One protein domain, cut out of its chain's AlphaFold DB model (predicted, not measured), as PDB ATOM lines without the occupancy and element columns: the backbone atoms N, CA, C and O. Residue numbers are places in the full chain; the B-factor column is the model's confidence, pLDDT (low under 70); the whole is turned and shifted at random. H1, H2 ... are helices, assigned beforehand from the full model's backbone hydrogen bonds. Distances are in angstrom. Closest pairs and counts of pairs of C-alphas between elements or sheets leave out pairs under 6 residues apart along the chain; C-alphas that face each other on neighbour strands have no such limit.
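Overview. This is residues 258 to 336 of the 337 residues of the protein "DUF3106 domain-containing protein" of Planctomycetes bacterium (UniProt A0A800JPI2). One long helix, H3, makes the spine; H5 crosses it steeply and runs on beside short H1, while short H2 sits near H3's first turns and H4 folds back beside its end. The printed part has 79 residues with five named helices, H1 to H5, and no named strand: all helix, compact, radius of gyration of the C-alphas 13.2 A. The C-alphas span 41 by 27 by 18 A.

Arrangement. Start at H1, residues 258 to 265, which touches H3, residues 280 to 301; their closest C-alphas, Ala 264 and Arg 294, are 5.0 A apart. H2, residues 269 to 274, only just touches H3, with 3 pairs of C-alphas within 8 A, closest Glu 271 and Leu 287, 6.7 A. H4, residues 307 to 315, forms a helical hairpin with H3, at 16 degrees; they only just touch, with 3 such pairs, closest Arg 300 and Leu 310, 7.4 A. H5, residues 318 to 334, touches H3 with residues 318 to 325 alone, at a steep tilt of 52 degrees; see the closest C-alphas, Arg 292 and Asp 318, 5.9 A. Every O i to N i+4 pair is within hydrogen-bond range in H1, H2 and H3; in H4 4 of 5, in H5 12 of 13.

Along the chain. Find C-alpha 258 at (-9.469, 80.913, 56.756), where H1 begins. H3 runs 31.5 A from C-alpha 280, and H5 25.0 A to C-alpha 334 at (-16.248, 71.926, 60.006).

Size, cuts and confidence. The farthest C-alphas, Asp 277 and Arg 336, are 42.8 A apart. The printed part has no cut, the four links are tight, and residues 333 to 336 are under pLDDT 70.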
ATOM      1  N   THR A 258      -8.054  80.526  56.653       84.19
ATOM      2  CA  THR A 258      -9.469  80.913  56.756       84.19
ATOM      3  C   THR A 258      -9.663  82.431  56.777       84.19
ATOM      4  O   THR A 258     -10.574  82.947  56.135       84.19
ATOM      5  N   VAL A 259      -8.807  83.169  57.492       82.44
ATOM      6  CA  VAL A 259      -8.869  84.637  57.542       82.44
ATOM      7  C   VAL A 259      -8.398  85.242  56.222       82.44
ATOM      8  O   VAL A 259      -9.050  86.156  55.725       82.44
ATOM      9  N   MET A 260      -7.320  84.720  55.629       87.62
ATOM     10  CA  MET A 260      -6.827  85.196  54.330       87.62
ATOM     11  C   MET A 260      -7.864  85.003  53.223       87.62
ATOM     12  O   MET A 260      -8.148  85.939  52.479       87.62
ATOM     13  N   LEU A 261      -8.482  83.822  53.161       90.50
ATOM     14  CA  LEU A 261      -9.501  83.501  52.168       90.50
ATOM     15  C   LEU A 261     -10.761  84.348  52.370       90.50
ATOM     16  O   LEU A 261     -11.297  84.880  51.407       90.50
ATOM     17  N   ARG A 262     -11.189  84.561  53.621       87.75
ATOM     18  CA  ARG A 262     -12.312  85.460  53.921       87.75
ATOM     19  C   ARG A 262     -12.046  86.894  53.454       87.75
ATOM     20  O   ARG A 262     -12.856  87.440  52.721       87.75
ATOM     21  N   ARG A 263     -10.882  87.463  53.793       87.12
ATOM     22  CA  ARG A 263     -10.459  88.802  53.325       87.12
ATOM     23  C   ARG A 263     -10.377  88.904  51.797       87.12
ATOM     24  O   ARG A 263     -10.454  89.999  51.250       87.12
ATOM     25  N   ALA A 264     -10.114  87.791  51.114       92.81
ATOM     26  CA  ALA A 264     -10.066  87.753  49.661       92.81
ATOM     27  C   ALA A 264     -11.470  87.781  49.038       92.81
ATOM     28  O   ALA A 264     -11.654  88.473  48.040       92.81
ATOM     29  N   ILE A 265     -12.431  87.077  49.648       92.94
ATOM     30  CA  ILE A 265     -13.834  87.023  49.219       92.94
ATOM     31  C   ILE A 265     -14.554  88.344  49.499       92.94
ATOM     32  O   ILE A 265     -15.327  88.794  48.665       92.94
ATOM     33  N   ASP A 266     -14.323  88.978  50.649       89.38
ATOM     34  CA  ASP A 266     -15.039  90.205  51.003       89.38
ATOM     35  C   ASP A 266     -14.600  91.387  50.102       89.38
ATOM     36  O   ASP A 266     -13.400  91.565  49.828       89.38
ATOM     37  N   PRO A 267     -15.550  92.193  49.587       90.06
ATOM     38  CA  PRO A 267     -15.217  93.393  48.831       90.06
ATOM     39  C   PRO A 267     -14.650  94.446  49.783       90.06
ATOM     40  O   PRO A 267     -15.080  94.557  50.934       90.06
ATOM     41  N   ARG A 268     -13.669  95.217  49.315       90.12
ATOM     42  CA  ARG A 268     -13.040  96.246  50.146       90.12
ATOM     43  C   ARG A 268     -13.691  97.597  49.923       90.12
ATOM     44  O   ARG A 268     -14.135  97.920  48.823       90.12
ATOM     45  N   ALA A 269     -13.719  98.404  50.972       88.75
ATOM     46  CA  ALA A 269     -14.331  99.723  50.945       88.75
ATOM     47  C   ALA A 269     -13.680 100.650  49.899       88.75
ATOM     48  O   ALA A 269     -14.374 101.395  49.211       88.75
ATOM     49  N   GLU A 270     -12.363 100.546  49.714       90.75
ATOM     50  CA  GLU A 270     -11.607 101.310  48.718       90.75
ATOM     51  C   GLU A 270     -12.059 101.003  47.283       90.75
ATOM     52  O   GLU A 270     -12.039 101.888  46.432       90.75
ATOM     53  N   GLU A 271     -12.506  99.774  47.021       93.88
ATOM     54  CA  GLU A 271     -12.919  99.317  45.689       93.88
ATOM     55  C   GLU A 271     -14.296  99.869  45.319       93.88
ATOM     56  O   GLU A 271     -14.516 100.282  44.183       93.88
ATOM     57  N   TYR A 272     -15.214  99.960  46.287       93.25
ATOM     58  CA  TYR A 272     -16.488 100.658  46.085       93.25
ATOM     59  C   TYR A 272     -16.277 102.127  45.716       93.25
ATOM     60  O   TYR A 272     -17.018 102.673  44.902       93.25
ATOM     61  N   LEU A 273     -15.263 102.756  46.311       93.94
ATOM     62  CA  LEU A 273     -14.927 104.155  46.074       93.94
ATOM     63  C   LEU A 273     -14.178 104.367  44.755       93.94
ATOM     64  O   LEU A 273     -14.403 105.374  44.096       93.94
ATOM     65  N   GLU A 274     -13.321 103.426  44.355       94.88
ATOM     66  CA  GLU A 274     -12.673 103.414  43.033       94.88
ATOM     67  C   GLU A 274     -13.710 103.362  41.903       94.88
ATOM     68  O   GLU A 274     -13.555 104.034  40.889       94.88
ATOM     69  N   PHE A 275     -14.798 102.618  42.105       95.75
ATOM     70  CA  PHE A 275     -15.863 102.405  41.122       95.75
ATOM     71  C   PHE A 275     -17.138 103.207  41.435       95.75
ATOM     72  O   PHE A 275     -18.240 102.840  41.012       95.75
ATOM     73  N   ALA A 276     -17.019 104.297  42.199       94.38
ATOM     74  CA  ALA A 276     -18.161 105.082  42.669       94.38
ATOM     75  C   ALA A 276     -18.992 105.694  41.527       94.38
ATOM     76  O   ALA A 276     -20.208 105.850  41.674       94.38
ATOM     77  N   ASP A 277     -18.353 105.996  40.394       93.94
ATOM     78  CA  ASP A 277     -18.998 106.565  39.206       93.94
ATOM     79  C   ASP A 277     -19.647 105.519  38.291       93.94
ATOM     80  O   ASP A 277     -20.492 105.864  37.466       93.94
ATOM     81  N   ASP A 278     -19.322 104.236  38.462       95.44
ATOM     82  CA  ASP A 278     -19.919 103.168  37.666       95.44
ATOM     83  C   ASP A 278     -21.387 102.933  38.051       95.44
ATOM     84  O   ASP A 278     -21.795 103.081  39.212       95.44
ATOM     85  N   ALA A 279     -22.188 102.470  37.087       93.31
ATOM     86  CA  ALA A 279     -23.518 101.941  37.373       93.31
ATOM     87  C   ALA A 279     -23.424 100.721  38.322       93.31
ATOM     88  O   ALA A 279     -22.465  99.956  38.223       93.31
ATOM     89  N   PRO A 280     -24.416 100.468  39.202       89.12
ATOM     90  CA  PRO A 280     -24.320  99.419  40.226       89.12
ATOM     91  C   PRO A 280     -23.989  98.021  39.691       89.12
ATOM     92  O   PRO A 280     -23.182  97.318  40.288       89.12
ATOM     93  N   ALA A 281     -24.568  97.628  38.553       92.12
ATOM     94  CA  ALA A 281     -24.289  96.330  37.935       92.12
ATOM     95  C   ALA A 281     -22.833  96.227  37.444       92.12
ATOM     96  O   ALA A 281     -22.159  95.230  37.694       92.12
ATOM     97  N   ILE A 282     -22.322  97.290  36.814       96.19
ATOM     98  CA  ILE A 282     -20.934  97.372  36.337       96.19
ATOM     99  C   ILE A 282     -19.970  97.361  37.526       96.19
ATOM    100  O   ILE A 282     -18.988  96.619  37.527       96.19
ATOM    101  N   ARG A 283     -20.275  98.139  38.569       94.69
ATOM    102  CA  ARG A 283     -19.515  98.167  39.820       94.69
ATOM    103  C   ARG A 283     -19.430  96.783  40.449       94.69
ATOM    104  O   ARG A 283     -18.337  96.339  40.782       94.69
ATOM    105  N   GLN A 284     -20.559  96.086  40.571       92.94
ATOM    106  CA  GLN A 284     -20.612  94.743  41.143       92.94
ATOM    107  C   GLN A 284     -19.736  93.756  40.362       92.94
ATOM    108  O   GLN A 284     -18.978  93.008  40.976       92.94
ATOM    109  N   HIS A 285     -19.777  93.803  39.028       95.56
ATOM    110  CA  HIS A 285     -18.917  92.981  38.178       95.56
ATOM    111  C   HIS A 285     -17.424  93.289  38.404       95.56
ATOM    112  O   HIS A 285     -16.618  92.386  38.619       95.56
ATOM    113  N   LYS A 286     -17.038  94.573  38.446       97.44
ATOM    114  CA  LYS A 286     -15.648  94.973  38.734       97.44
ATOM    115  C   LYS A 286     -15.189  94.537  40.132       97.44
ATOM    116  O   LYS A 286     -14.044  94.112  40.294       97.44
ATOM    117  N   LEU A 287     -16.066  94.604  41.137       95.62
ATOM    118  CA  LEU A 287     -15.785  94.116  42.490       95.62
ATOM    119  C   LEU A 287     -15.551  92.600  42.503       95.62
ATOM    120  O   LEU A 287     -14.551  92.154  43.067       95.62
ATOM    121  N   GLN A 288     -16.412  91.825  41.839       95.69
ATOM    122  CA  GLN A 288     -16.263  90.370  41.709       95.69
ATOM    123  C   GLN A 288     -14.944  89.988  41.042       95.69
ATOM    124  O   GLN A 288     -14.222  89.131  41.557       95.69
ATOM    125  N   TYR A 289     -14.559  90.705  39.991       97.31
ATOM    126  CA  TYR A 289     -13.275  90.509  39.333       97.31
ATOM    127  C   TYR A 289     -12.081  90.780  40.271       97.31
ATOM    128  O   TYR A 289     -11.133  89.991  40.359       97.31
ATOM    129  N   ARG A 290     -12.119  91.866  41.062       97.44
ATOM    130  CA  ARG A 290     -11.077  92.155  42.069       97.44
ATOM    131  C   ARG A 290     -11.016  91.082  43.160       97.44
ATOM    132  O   ARG A 290      -9.917  90.696  43.580       97.44
ATOM    133  N   GLN A 291     -12.171  90.595  43.614       96.38
ATOM    134  CA  GLN A 291     -12.268  89.503  44.583       96.38
ATOM    135  C   GLN A 291     -11.679  88.210  44.006       96.38
ATOM    136  O   GLN A 291     -10.844  87.589  44.663       96.38
ATOM    137  N   ARG A 292     -12.010  87.851  42.756       97.62
ATOM    138  CA  ARG A 292     -11.440  86.700  42.031       97.62
ATOM    139  C   ARG A 292      -9.918  86.729  42.066       97.62
ATOM    140  O   ARG A 292      -9.300  85.756  42.493       97.62
ATOM    141  N   ILE A 293      -9.302  87.850  41.683       97.88
ATOM    142  CA  ILE A 293      -7.835  87.990  41.675       97.88
ATOM    143  C   ILE A 293      -7.243  87.706  43.062       97.88
ATOM    144  O   ILE A 293      -6.244  86.990  43.184       97.88
ATOM    145  N   ARG A 294      -7.846  88.252  44.128       97.12
ATOM    146  CA  ARG A 294      -7.386  88.001  45.503       97.12
ATOM    147  C   ARG A 294      -7.568  86.547  45.907       97.12
ATOM    148  O   ARG A 294      -6.661  85.976  46.509       97.12
ATOM    149  N   VAL A 295      -8.722  85.965  45.596       96.81
ATOM    150  CA  VAL A 295      -9.052  84.580  45.927       96.81
ATOM    151  C   VAL A 295      -8.065  83.645  45.248       96.81
ATOM    152  O   VAL A 295      -7.390  82.899  45.949       96.81
ATOM    153  N   MET A 296      -7.878  83.755  43.930       98.06
ATOM    154  CA  MET A 296      -6.931  82.925  43.178       98.06
ATOM    155  C   MET A 296      -5.510  83.031  43.734       98.06
ATOM    156  O   MET A 296      -4.826  82.021  43.890       98.06
ATOM    157  N   ARG A 297      -5.079  84.236  44.132       97.56
ATOM    158  CA  ARG A 297      -3.784  84.431  44.798       97.56
ATOM    159  C   ARG A 297      -3.672  83.631  46.098       97.56
ATOM    160  O   ARG A 297      -2.640  83.007  46.323       97.56
ATOM    161  N   VAL A 298      -4.702  83.648  46.948       95.31
ATOM    162  CA  VAL A 298      -4.716  82.881  48.206       95.31
ATOM    163  C   VAL A 298      -4.779  81.377  47.932       95.31
ATOM    164  O   VAL A 298      -4.025  80.631  48.549       95.31
ATOM    165  N   LEU A 299      -5.624  80.930  46.992       95.50
ATOM    166  CA  LEU A 299      -5.756  79.514  46.634       95.50
ATOM    167  C   LEU A 299      -4.420  78.927  46.147       95.50
ATOM    168  O   LEU A 299      -4.050  77.841  46.592       95.50
ATOM    169  N   ARG A 300      -3.684  79.661  45.296       96.19
ATOM    170  CA  ARG A 300      -2.355  79.261  44.802       96.19
ATOM    171  C   ARG A 300      -1.302  79.278  45.907       96.19
ATOM    172  O   ARG A 300      -0.623  78.280  46.111       96.19
ATOM    173  N   ARG A 301      -1.178  80.400  46.629       95.50
ATOM    174  CA  ARG A 301      -0.139  80.596  47.657       95.50
ATOM    175  C   ARG A 301      -0.224  79.563  48.778       95.50
ATOM    176  O   ARG A 301       0.800  79.118  49.273       95.50
ATOM    177  N   GLU A 302      -1.438  79.230  49.196       94.50
ATOM    178  CA  GLU A 302      -1.674  78.342  50.335       94.50
ATOM    179  C   GLU A 302      -1.969  76.895  49.897       94.50
ATOM    180  O   GLU A 302      -2.402  76.091  50.722       94.50
ATOM    181  N   HIS A 303      -1.774  76.577  48.608       94.00
ATOM    182  CA  HIS A 303      -1.979  75.253  48.006       94.00
ATOM    183  C   HIS A 303      -3.322  74.612  48.398       94.00
ATOM    184  O   HIS A 303      -3.398  73.464  48.835       94.00
ATOM    185  N   LEU A 304      -4.408  75.384  48.287       92.81
ATOM    186  CA  LEU A 304      -5.727  74.975  48.791       92.81
ATOM    187  C   LEU A 304      -6.471  74.017  47.865       92.81
ATOM    188  O   LEU A 304      -7.437  73.395  48.298       92.81
ATOM    189  N   LEU A 305      -6.034  73.933  46.611       94.31
ATOM    190  CA  LEU A 305      -6.607  73.122  45.548       94.31
ATOM    191  C   LEU A 305      -5.473  72.492  44.730       94.31
ATOM    192  O   LEU A 305      -4.346  72.990  44.735       94.31
ATOM    193  N   SER A 306      -5.782  71.414  44.010       96.19
ATOM    194  CA  SER A 306      -4.846  70.812  43.058       96.19
ATOM    195  C   SER A 306      -4.557  71.759  41.889       96.19
ATOM    196  O   SER A 306      -5.402  72.575  41.517       96.19
ATOM    197  N   SER A 307      -3.387  71.617  41.257       96.19
ATOM    198  CA  SER A 307      -3.006  72.422  40.085       96.19
ATOM    199  C   SER A 307      -4.025  72.312  38.948       96.19
ATOM    200  O   SER A 307      -4.358  73.314  38.324       96.19
ATOM    201  N   ARG A 308      -4.595  71.115  38.739       96.69
ATOM    202  CA  ARG A 308      -5.677  70.890  37.769       96.69
ATOM    203  C   ARG A 308      -6.904  71.745  38.085       96.69
ATOM    204  O   ARG A 308      -7.384  72.457  37.214       96.69
ATOM    205  N   ARG A 309      -7.390  71.717  39.332       96.62
ATOM    206  CA  ARG A 309      -8.577  72.495  39.717       96.62
ATOM    207  C   ARG A 309      -8.312  74.001  39.682       96.62
ATOM    208  O   ARG A 309      -9.215  74.759  39.355       96.62
ATOM    209  N   LEU A 310      -7.093  74.442  39.998       96.56
ATOM    210  CA  LEU A 310      -6.695  75.845  39.840       96.56
ATOM    211  C   LEU A 310      -6.755  76.284  38.374       96.56
ATOM    212  O   LEU A 310      -7.310  77.343  38.118       96.56
ATOM    213  N   SER A 311      -6.260  75.461  37.443       96.75
ATOM    214  CA  SER A 311      -6.357  75.726  36.002       96.75
ATOM    215  C   SER A 311      -7.813  75.802  35.536       96.75
ATOM    216  O   SER A 311      -8.176  76.743  34.849       96.75
ATOM    217  N   GLU A 312      -8.677  74.879  35.970       97.19
ATOM    218  CA  GLU A 312     -10.115  74.930  35.646       97.19
ATOM    219  C   GLU A 312     -10.775  76.227  36.149       97.19
ATOM    220  O   GLU A 312     -11.602  76.825  35.466       97.19
ATOM    221  N   LEU A 313     -10.398  76.690  37.346       96.88
ATOM    222  CA  LEU A 313     -10.919  77.935  37.909       96.88
ATOM    223  C   LEU A 313     -10.366  79.193  37.235       96.88
ATOM    224  O   LEU A 313     -10.994  80.239  37.363       96.88
ATOM    225  N   GLU A 314      -9.216  79.131  36.559       96.69
ATOM    226  CA  GLU A 314      -8.652  80.275  35.828       96.69
ATOM    227  C   GLU A 314      -9.531  80.689  34.650       96.69
ATOM    228  O   GLU A 314      -9.681  81.894  34.426       96.69
ATOM    229  N   ASP A 315     -10.192  79.721  34.017       96.88
ATOM    230  CA  ASP A 315     -11.112  79.932  32.897       96.88
ATOM    231  C   ASP A 315     -12.584  80.048  33.338       96.88
ATOM    232  O   ASP A 315     -13.443  80.491  32.576       96.88
ATOM    233  N   ALA A 316     -12.900  79.680  34.585       97.44
ATOM    234  CA  ALA A 316     -14.261  79.728  35.113       97.44
ATOM    235  C   ALA A 316     -14.763  81.170  35.352       97.44
ATOM    236  O   ALA A 316     -13.959  82.057  35.652       97.44
ATOM    237  N   PRO A 317     -16.085  81.428  35.341       97.75
ATOM    238  CA  PRO A 317     -16.652  82.729  35.707       97.75
ATOM    239  C   PRO A 317     -16.317  83.157  37.144       97.75
ATOM    240  O   PRO A 317     -16.103  82.323  38.029       97.75
ATOM    241  N   ASP A 318     -16.331  84.464  37.412       97.19
ATOM    242  CA  ASP A 318     -15.988  85.032  38.730       97.19
ATOM    243  C   ASP A 318     -16.833  84.453  39.864       97.19
ATOM    244  O   ASP A 318     -16.321  84.116  40.933       97.19
ATOM    245  N   GLU A 319     -18.126  84.262  39.612       95.56
ATOM    246  CA  GLU A 319     -19.047  83.678  40.580       95.56
ATOM    247  C   GLU A 319     -18.661  82.253  40.985       95.56
ATOM    248  O   GLU A 319     -18.830  81.883  42.148       95.56
ATOM    249  N   GLU A 320     -18.128  81.451  40.058       96.56
ATOM    250  CA  GLU A 320     -17.708  80.082  40.357       96.56
ATOM    251  C   GLU A 320     -16.474  80.075  41.261       96.56
ATOM    252  O   GLU A 320     -16.447  79.352  42.260       96.56
ATOM    253  N   VAL A 321     -15.499  80.947  40.988       97.38
ATOM    254  CA  VAL A 321     -14.299  81.100  41.825       97.38
ATOM    255  C   VAL A 321     -14.670  81.525  43.247       97.38
ATOM    256  O   VAL A 321     -14.190  80.944  44.228       97.38
ATOM    257  N   LEU A 322     -15.568  82.504  43.389       95.44
ATOM    258  CA  LEU A 322     -16.033  82.967  44.700       95.44
ATOM    259  C   LEU A 322     -16.859  81.900  45.431       95.44
ATOM    260  O   LEU A 322     -16.742  81.753  46.655       95.44
ATOM    261  N   ARG A 323     -17.659  81.116  44.700       94.38
ATOM    262  CA  ARG A 323     -18.428  79.991  45.247       94.38
ATOM    263  C   ARG A 323     -17.508  78.893  45.774       94.38
ATOM    264  O   ARG A 323     -17.729  78.415  46.887       94.38
ATOM    265  N   GLU A 324     -16.460  78.541  45.033       95.25
ATOM    266  CA  GLU A 324     -15.475  77.539  45.453       95.25
ATOM    267  C   GLU A 324     -14.724  77.991  46.712       95.25
ATOM    268  O   GLU A 324     -14.651  77.261  47.703       95.25
ATOM    269  N   ALA A 325     -14.257  79.240  46.744       94.44
ATOM    270  CA  ALA A 325     -13.609  79.807  47.924       94.44
ATOM    271  C   ALA A 325     -14.533  79.825  49.150       94.44
ATOM    272  O   ALA A 325     -14.116  79.497  50.265       94.44
ATOM    273  N   THR A 326     -15.811  80.150  48.950       90.75
ATOM    274  CA  THR A 326     -16.822  80.118  50.013       90.75
ATOM    275  C   THR A 326     -17.058  78.694  50.525       90.75
ATOM    276  O   THR A 326     -17.177  78.489  51.737       90.75
ATOM    277  N   ARG A 327     -17.074  77.693  49.634       89.56
ATOM    278  CA  ARG A 327     -17.191  76.271  49.991       89.56
ATOM    279  C   ARG A 327     -15.997  75.806  50.822       89.56
ATOM    280  O   ARG A 327     -16.198  75.213  51.882       89.56
ATOM    281  N   LEU A 328     -14.774  76.133  50.405       90.06
ATOM    282  CA  LEU A 328     -13.551  75.827  51.158       90.06
ATOM    283  C   LEU A 328     -13.558  76.471  52.549       90.06
ATOM    284  O   LEU A 328     -13.195  75.830  53.540       90.06
ATOM    285  N   LEU A 329     -14.009  77.726  52.638       86.12
ATOM    286  CA  LEU A 329     -14.154  78.432  53.907       86.12
ATOM    287  C   LEU A 329     -15.143  77.717  54.839       86.12
ATOM    288  O   LEU A 329     -14.871  77.596  56.032       86.12
ATOM    289  N   ALA A 330     -16.269  77.235  54.305       80.69
ATOM    290  CA  ALA A 330     -17.266  76.493  55.072       80.69
ATOM    291  C   ALA A 330     -16.755  75.108  55.509       80.69
ATOM    292  O   ALA A 330     -16.951  74.736  56.664       80.69
ATOM    293  N   GLY A 331     -16.066  74.374  54.628       79.19
ATOM    294  CA  GLY A 331     -15.523  73.041  54.911       79.19
ATOM    295  C   GLY A 331     -14.426  73.045  55.978       79.19
ATOM    296  O   GLY A 331     -14.459  72.241  56.903       79.19
ATOM    297  N   ARG A 332     -13.501  74.012  55.932       70.50
ATOM    298  CA  ARG A 332     -12.421  74.140  56.934       70.50
ATOM    299  C   ARG A 332     -12.895  74.567  58.320       70.50
ATOM    300  O   ARG A 332     -12.163  74.411  59.291       70.50
ATOM    301  N   LEU A 333     -14.080  75.163  58.414       55.91
ATOM    302  CA  LEU A 333     -14.701  75.456  59.703       55.91
ATOM    303  C   LEU A 333     -15.342  74.210  60.326       55.91
ATOM    304  O   LEU A 333     -15.544  74.214  61.530       55.91
ATOM    305  N   LEU A 334     -15.644  73.176  59.534       51.22
ATOM    306  CA  LEU A 334     -16.248  71.926  60.006       51.22
ATOM    307  C   LEU A 334     -15.214  70.906  60.500       51.22
ATOM    308  O   LEU A 334     -15.555  70.059  61.307       51.22
ATOM    309  N   THR A 335     -13.963  70.980  60.042       48.12
ATOM    310  CA  THR A 335     -12.887  70.054  60.453       48.12
ATOM    311  C   THR A 335     -12.133  70.497  61.712       48.12
ATOM    312  O   THR A 335     -11.090  69.934  62.031       48.12
ATOM    313  N   ARG A 336     -12.599  71.559  62.383       44.50
ATOM    314  CA  ARG A 336     -11.986  72.133  63.596       44.50
ATOM    315  C   ARG A 336     -12.834  71.972  64.861       44.50
ATOM    316  O   ARG A 336     -12.431  72.507  65.894       44.50
TER     317      ARG A 336